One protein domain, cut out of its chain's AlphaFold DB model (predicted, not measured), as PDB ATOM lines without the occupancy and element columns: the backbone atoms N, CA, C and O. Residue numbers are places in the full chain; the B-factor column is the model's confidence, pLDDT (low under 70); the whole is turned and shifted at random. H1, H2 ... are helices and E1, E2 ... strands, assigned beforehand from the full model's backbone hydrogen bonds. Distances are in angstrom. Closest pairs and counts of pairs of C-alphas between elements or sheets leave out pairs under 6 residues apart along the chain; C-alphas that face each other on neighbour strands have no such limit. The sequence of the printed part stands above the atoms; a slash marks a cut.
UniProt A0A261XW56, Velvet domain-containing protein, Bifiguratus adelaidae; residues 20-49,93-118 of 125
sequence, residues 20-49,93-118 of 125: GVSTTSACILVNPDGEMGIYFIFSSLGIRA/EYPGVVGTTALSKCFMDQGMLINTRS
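This is residues 20 to 49 and 93 to 118 of the 125 residues of the protein "Velvet domain-containing protein" of Bifiguratus adelaidae (UniProt A0A261XW56). Little regular structure is present: a small hairpin of strands E1 and E2 stands at one end with the short helix H1 near E1, while residues 41 to 49, including E3, run away to a cut and residues 93 to 101 return to H1. The 56 printed residues hold E1, E2, E3 and H1 in that order, a mixed class, with 21 in named elements. The whole is loose, radius of gyration of the C-alphas 12.8 A, and spans 38 by 23 by 15 A.

Find C-alpha 26 at (322.497, 359.832, 156.596); from there E1 runs 13.0 A to residue 30. E2 covers residues 36 to 40, 13.3 A, and E3 residues 45 to 47. H1, residues 102 to 109, spans 10.6 A and ends at C-alpha 109, (333.467, 346.542, 155.732).

Look at hairpin E1 and E2, antiparallel at 142 degrees: N 27 and O 39 are 2.9 A apart, within hydrogen-bond range. E3 pairs with no named strand. The closest C-alphas of E1 and H1, Leu 29 and Phe 107, are 7.0 A apart. E2 and H1 are apart. In H1 every O i to N i+4 pair is within hydrogen-bond range.

Residues 50 to 92 are not printed; C-alphas 49 and 93 are 13.4 A apart. Residues 117 to 118 are under 70 in pLDDT.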
ATOM      1  N   GLY A  20     335.142 367.870 168.254       92.25
ATOM      2  CA  GLY A  20     335.127 367.007 167.076       92.25
ATOM      3  C   GLY A  20     333.963 367.312 166.134       92.25
ATOM      4  O   GLY A  20     333.452 368.434 166.093       92.25
ATOM      5  N   VAL A  21     333.579 366.309 165.350       91.12
ATOM      6  CA  VAL A  21     332.552 366.389 164.309       91.12
ATOM      7  C   VAL A  21     331.200 365.991 164.903       91.12
ATOM      8  O   VAL A  21     330.892 364.812 165.051       91.12
ATOM      9  N   SER A  22     330.382 366.988 165.249       91.56
ATOM     10  CA  SER A  22     329.064 366.798 165.878       91.56
ATOM     11  C   SER A  22     327.901 366.640 164.898       91.56
ATOM     12  O   SER A  22     326.760 366.513 165.333       91.56
ATOM     13  N   THR A  23     328.168 366.688 163.594       91.62
ATOM     14  CA  THR A  23     327.154 366.618 162.538       91.62
ATOM     15  C   THR A  23     327.565 365.552 161.539       91.62
ATOM     16  O   THR A  23     328.713 365.528 161.107       91.62
ATOM     17  N   THR A  24     326.631 364.683 161.167       92.56
ATOM     18  CA  THR A  24     326.854 363.613 160.194       92.56
ATOM     19  C   THR A  24     325.652 363.505 159.265       92.56
ATOM     20  O   THR A  24     324.534 363.865 159.646       92.56
ATOM     21  N   SER A  25     325.887 363.046 158.043       91.06
ATOM     22  CA  SER A  25     324.836 362.797 157.057       91.06
ATOM     23  C   SER A  25     324.291 361.378 157.201       91.06
ATOM     24  O   SER A  25     324.932 360.504 157.781       91.06
ATOM     25  N   ALA A  26     323.092 361.156 156.669       91.75
ATOM     26  CA  ALA A  26     322.497 359.832 156.596       91.75
ATOM     27  C   ALA A  26     323.282 358.936 155.624       91.75
ATOM     28  O   ALA A  26     323.623 359.367 154.519       91.75
ATOM     29  N   CYS A  27     323.518 357.688 156.013       93.50
ATOM     30  CA  CYS A  27     324.118 356.655 155.172       93.50
ATOM     31  C   CYS A  27     323.184 355.445 155.115       93.50
ATOM     32  O   CYS A  27     322.624 355.053 156.138       93.50
ATOM     33  N   ILE A  28     323.028 354.843 153.938       96.06
ATOM     34  CA  ILE A  28     322.305 353.577 153.789       96.06
ATOM     35  C   ILE A  28     323.322 352.456 153.966       96.06
ATOM     36  O   ILE A  28     324.286 352.389 153.204       96.06
ATOM     37  N   LEU A  29     323.126 351.618 154.978       97.25
ATOM     38  CA  LEU A  29     324.016 350.506 155.313       97.25
ATOM     39  C   LEU A  29     323.184 349.266 155.639       97.25
ATOM     40  O   LEU A  29     321.988 349.356 155.918       97.25
ATOM     41  N   VAL A  30     323.836 348.114 155.621       97.75
ATOM     42  CA  VAL A  30     323.290 346.828 156.047       97.75
ATOM     43  C   VAL A  30     323.859 346.491 157.424       97.75
ATOM     44  O   VAL A  30     325.058 346.649 157.651       97.75
ATOM     45  N   ASN A  31     323.022 346.090 158.374       96.19
ATOM     46  CA  ASN A  31     323.481 345.683 159.704       96.19
ATOM     47  C   ASN A  31     324.086 344.256 159.684       96.19
ATOM     48  O   ASN A  31     324.010 343.561 158.669       96.19
ATOM     49  N   PRO A  32     324.689 343.785 160.795       96.69
ATOM     50  CA  PRO A  32     325.215 342.421 160.885       96.69
ATOM     51  C   PRO A  32     324.176 341.313 160.656       96.69
ATOM     52  O   PRO A  32     324.560 340.205 160.292       96.69
ATOM     53  N   ASP A  33     322.889 341.613 160.840       96.50
ATOM     54  CA  ASP A  33     321.771 340.687 160.635       96.50
ATOM     55  C   ASP A  33     321.284 340.657 159.170       96.50
ATOM     56  O   ASP A  33     320.389 339.888 158.821       96.50
ATOM     57  N   GLY A  34     321.892 341.455 158.282       95.44
ATOM     58  CA  GLY A  34     321.548 341.521 156.860       95.44
ATOM     59  C   GLY A  34     320.421 342.500 156.519       95.44
ATOM     60  O   GLY A  34     319.978 342.551 155.370       95.44
ATOM     61  N   GLU A  35     319.963 343.303 157.476       97.44
ATOM     62  CA  GLU A  35     318.874 344.259 157.292       97.44
ATOM     63  C   GLU A  35     319.400 345.622 156.833       97.44
ATOM     64  O   GLU A  35     320.319 346.197 157.422       97.44
ATOM     65  N   MET A  36     318.792 346.167 155.778       97.50
ATOM     66  CA  MET A  36     319.115 347.497 155.269       97.50
ATOM     67  C   MET A  36     318.441 348.584 156.112       97.50
ATOM     68  O   MET A  36     317.244 348.515 156.392       97.50
ATOM     69  N   GLY A  37     319.189 349.631 156.452       96.50
ATOM     70  CA  GLY A  37     318.691 350.753 157.238       96.50
ATOM     71  C   GLY A  37     319.410 352.068 156.951       96.50
ATOM     72  O   GLY A  37     320.411 352.123 156.233       96.50
ATOM     73  N   ILE A  38     318.876 353.146 157.529       95.38
ATOM     74  CA  ILE A  38     319.480 354.480 157.497       95.38
ATOM     75  C   ILE A  38     320.214 354.710 158.816       95.38
ATOM     76  O   ILE A  38     319.604 354.698 159.886       95.38
ATOM     77  N   TYR A  39     321.514 354.968 158.732       95.38
ATOM     78  CA  TYR A  39     322.396 355.138 159.879       95.38
ATOM     79  C   TYR A  39     323.081 356.504 159.866       95.38
ATOM     80  O   TYR A  39     323.374 357.072 158.816       95.38
ATOM     81  N   PHE A  40     323.371 357.006 161.065       94.56
ATOM     82  CA  PHE A  40     324.126 358.233 161.305       94.56
ATOM     83  C   PHE A  40     325.354 357.877 162.139       94.56
ATOM     84  O   PHE A  40     325.224 357.452 163.288       94.56
ATOM     85  N   ILE A  41     326.548 358.020 161.562       93.62
ATOM     86  CA  ILE A  41     327.797 357.594 162.204       93.62
ATOM     87  C   ILE A  41     328.578 358.817 162.679       93.62
ATOM     88  O   ILE A  41     328.955 359.679 161.886       93.62
ATOM     89  N   PHE A  42     328.854 358.863 163.982       92.81
ATOM     90  CA  PHE A  42     329.660 359.898 164.625       92.81
ATOM     91  C   PHE A  42     331.023 359.317 165.030       92.81
ATOM     92  O   PHE A  42     331.209 358.873 166.160       92.81
ATOM     93  N   SER A  43     331.982 359.284 164.101       89.00
ATOM     94  CA  SER A  43     333.284 358.620 164.306       89.00
ATOM     95  C   SER A  43     334.341 359.472 165.020       89.00
ATOM     96  O   SER A  43     335.410 358.971 165.375       89.00
ATOM     97  N   SER A  44     334.064 360.760 165.238       88.25
ATOM     98  CA  SER A  44     335.010 361.713 165.822       88.25
ATOM     99  C   SER A  44     334.304 362.660 166.791       88.25
ATOM    100  O   SER A  44     334.059 363.822 166.479       88.25
ATOM    101  N   LEU A  45     333.958 362.150 167.973       92.12
ATOM    102  CA  LEU A  45     333.457 362.941 169.098       92.12
ATOM    103  C   LEU A  45     334.442 362.863 170.263       92.12
ATOM    104  O   LEU A  45     335.035 361.817 170.518       92.12
ATOM    105  N   GLY A  46     334.586 363.962 170.994       92.00
ATOM    106  CA  GLY A  46     335.346 363.997 172.238       92.00
ATOM    107  C   GLY A  46     334.697 364.914 173.263       92.00
ATOM    108  O   GLY A  46     333.959 365.834 172.910       92.00
ATOM    109  N   ILE A  47     334.988 364.677 174.537       94.44
ATOM    110  CA  ILE A  47     334.564 365.525 175.652       94.44
ATOM    111  C   ILE A  47     335.811 365.918 176.440       94.44
ATOM    112  O   ILE A  47     336.692 365.087 176.647       94.44
ATOM    113  N   ARG A  48     335.920 367.196 176.812       91.81
ATOM    114  CA  ARG A  48     337.111 367.743 177.482       91.81
ATOM    115  C   ARG A  48     337.122 367.485 178.984       91.81
ATOM    116  O   ARG A  48     338.183 367.225 179.536       91.81
ATOM    117  N   ALA A  49     335.973 367.641 179.627       93.56
ATOM    118  CA  ALA A  49     335.826 367.550 181.069       93.56
ATOM    119  C   ALA A  49     335.295 366.174 181.475       93.56
ATOM    120  O   ALA A  49     334.402 365.631 180.824       93.56
ATOM    121  N   GLU A  93     341.681 356.923 185.809       92.25
ATOM    122  CA  GLU A  93     340.539 356.015 185.975       92.25
ATOM    123  C   GLU A  93     340.053 355.436 184.644       92.25
ATOM    124  O   GLU A  93     339.096 354.668 184.616       92.25
ATOM    125  N   TYR A  94     340.687 355.814 183.531       91.06
ATOM    126  CA  TYR A  94     340.278 355.376 182.208       91.06
ATOM    127  C   TYR A  94     340.395 353.845 182.076       91.06
ATOM    128  O   TYR A  94     341.512 353.322 182.083       91.06
ATOM    129  N   PRO A  95     339.278 353.114 181.882       90.88
ATOM    130  CA  PRO A  95     339.262 351.647 181.884       90.88
ATOM    131  C   PRO A  95     339.860 351.028 180.610       90.88
ATOM    132  O   PRO A  95     339.849 349.812 180.437       90.88
ATOM    133  N   GLY A  96     340.373 351.858 179.700       88.06
ATOM    134  CA  GLY A  96     340.852 351.450 178.390       88.06
ATOM    135  C   GLY A  96     339.839 351.714 177.280       88.06
ATOM    136  O   GLY A  96     338.712 352.161 177.496       88.06
ATOM    137  N   VAL A  97     340.288 351.479 176.049       85.12
ATOM    138  CA  VAL A  97     339.478 351.704 174.851       85.12
ATOM    139  C   VAL A  97     338.519 350.536 174.664       85.12
ATOM    140  O   VAL A  97     338.939 349.381 174.670       85.12
ATOM    141  N   VAL A  98     337.238 350.842 174.453       85.88
ATOM    142  CA  VAL A  98     336.241 349.837 174.076       85.88
ATOM    143  C   VAL A  98     336.624 349.248 172.718       85.88
ATOM    144  O   VAL A  98     336.903 349.981 171.769       85.88
ATOM    145  N   GLY A  99     336.661 347.918 172.640       85.69
ATOM    146  CA  GLY A  99     336.977 347.211 171.404       85.69
ATOM    147  C   GLY A  99     335.955 347.471 170.296       85.69
ATOM    148  O   GLY A  99     334.815 347.868 170.540       85.69
ATOM    149  N   THR A 100     336.364 347.218 169.056       90.25
ATOM    150  CA  THR A 100     335.473 347.287 167.894       90.25
ATOM    151  C   THR A 100     334.293 346.332 168.065       90.25
ATOM    152  O   THR A 100     334.481 345.132 168.255       90.25
ATOM    153  N   THR A 101     333.072 346.858 167.962       92.38
ATOM    154  CA  THR A 101     331.842 346.054 168.016       92.38
ATOM    155  C   THR A 101     331.566 345.365 166.676       92.38
ATOM    156  O   THR A 101     332.076 345.790 165.636       92.38
ATOM    157  N   ALA A 102     330.715 344.331 166.670       94.06
ATOM    158  CA  ALA A 102     330.273 343.680 165.431       94.06
ATOM    159  C   ALA A 102     329.610 344.673 164.458       94.06
ATOM    160  O   ALA A 102     329.903 344.651 163.265       94.06
ATOM    161  N   LEU A 103     328.800 345.603 164.983       94.19
ATOM    162  CA  LEU A 103     328.162 346.664 164.204       94.19
ATOM    163  C   LEU A 103     329.198 347.605 163.573       94.19
ATOM    164  O   LEU A 103     329.148 347.872 162.376       94.19
ATOM    165  N   SER A 104     330.183 348.061 164.355       93.81
ATOM    166  CA  SER A 104     331.265 348.908 163.838       93.81
ATOM    167  C   SER A 104     332.077 348.192 162.761       93.81
ATOM    168  O   SER A 104     332.396 348.802 161.746       93.81
ATOM    169  N   LYS A 105     332.390 346.905 162.950       94.25
ATOM    170  CA  LYS A 105     333.103 346.105 161.948       94.25
ATOM    171  C   LYS A 105     332.305 345.989 160.648       94.25
ATOM    172  O   LYS A 105     332.829 346.330 159.597       94.25
ATOM    173  N   CYS A 106     331.032 345.615 160.743       96.12
ATOM    174  CA  CYS A 106     330.135 345.498 159.594       96.12
ATOM    175  C   CYS A 106     330.041 346.804 158.786       96.12
ATOM    176  O   CYS A 106     330.066 346.780 157.557       96.12
ATOM    177  N   PHE A 107     329.987 347.960 159.454       95.94
ATOM    178  CA  PHE A 107     329.956 349.253 158.767       95.94
ATOM    179  C   PHE A 107     331.308 349.647 158.159       95.94
ATOM    180  O   PHE A 107     331.331 350.242 157.082       95.94
ATOM    181  N   MET A 108     332.432 349.298 158.791       94.56
ATOM    182  CA  MET A 108     333.759 349.492 158.189       94.56
ATOM    183  C   MET A 108     333.938 348.658 156.920       94.56
ATOM    184  O   MET A 108     334.465 349.170 155.935       94.56
ATOM    185  N   ASP A 109     333.436 347.420 156.910       95.38
ATOM    186  CA  ASP A 109     333.467 346.542 155.732       95.38
ATOM    187  C   ASP A 109     332.637 347.116 154.559       95.38
ATOM    188  O   ASP A 109     332.887 346.797 153.400       95.38
ATOM    189  N   GLN A 110     331.699 348.028 154.845       96.00
ATOM    190  CA  GLN A 110     330.908 348.790 153.866       96.00
ATOM    191  C   GLN A 110     331.516 350.160 153.509       96.00
ATOM    192  O   GLN A 110     330.885 350.957 152.814       96.00
ATOM    193  N   GLY A 111     332.737 350.453 153.967       93.19
ATOM    194  CA  GLY A 111     333.476 351.674 153.626       93.19
ATOM    195  C   GLY A 111     333.329 352.828 154.622       93.19
ATOM    196  O   GLY A 111     333.835 353.922 154.360       93.19
ATOM    197  N   MET A 112     332.681 352.621 155.774       93.19
ATOM    198  CA  MET A 112     332.581 353.667 156.795       93.19
ATOM    199  C   MET A 112     333.890 353.828 157.569       93.19
ATOM    200  O   MET A 112     334.408 352.891 158.171       93.19
ATOM    201  N   LEU A 113     334.398 355.059 157.628       89.56
ATOM    202  CA  LEU A 113     335.608 355.393 158.379       89.56
ATOM    203  C   LEU A 113     335.295 355.536 159.875       89.56
ATOM    204  O   LEU A 113     334.956 356.618 160.364       89.56
ATOM    205  N   ILE A 114     335.407 354.427 160.605       89.38
ATOM    206  CA  ILE A 114     335.258 354.387 162.061       89.38
ATOM    207  C   ILE A 114     336.646 354.290 162.690       89.38
ATOM    208  O   ILE A 114     337.401 353.356 162.433       89.38
ATOM    209  N   ASN A 115     336.984 355.259 163.540       81.12
ATOM    210  CA  ASN A 115     338.264 355.284 164.236       81.12
ATOM    211  C   ASN A 115     338.316 354.177 165.292       81.12
ATOM    212  O   ASN A 115     337.922 354.377 166.441       81.12
ATOM    213  N   THR A 116     338.831 353.011 164.919       75.56
ATOM    214  CA  THR A 116     339.085 351.928 165.867       75.56
ATOM    215  C   THR A 116     340.533 351.977 166.315       75.56
ATOM    216  O   THR A 116     341.450 351.873 165.499       75.56
ATOM    217  N   ARG A 117     340.770 352.082 167.622       66.50
ATOM    218  CA  ARG A 117     342.066 351.688 168.169       66.50
ATOM    219  C   ARG A 117     341.981 350.182 168.359       66.50
ATOM    220  O   ARG A 117     341.290 349.725 169.262       66.50
ATOM    221  N   SER A 118     342.622 349.417 167.469       53.47
ATOM    222  CA  SER A 118     342.858 347.993 167.721       53.47
ATOM    223  C   SER A 118     343.430 347.884 169.130       53.47
ATOM    224  O   SER A 118     344.371 348.618 169.452       53.47
TER     225      SER A 118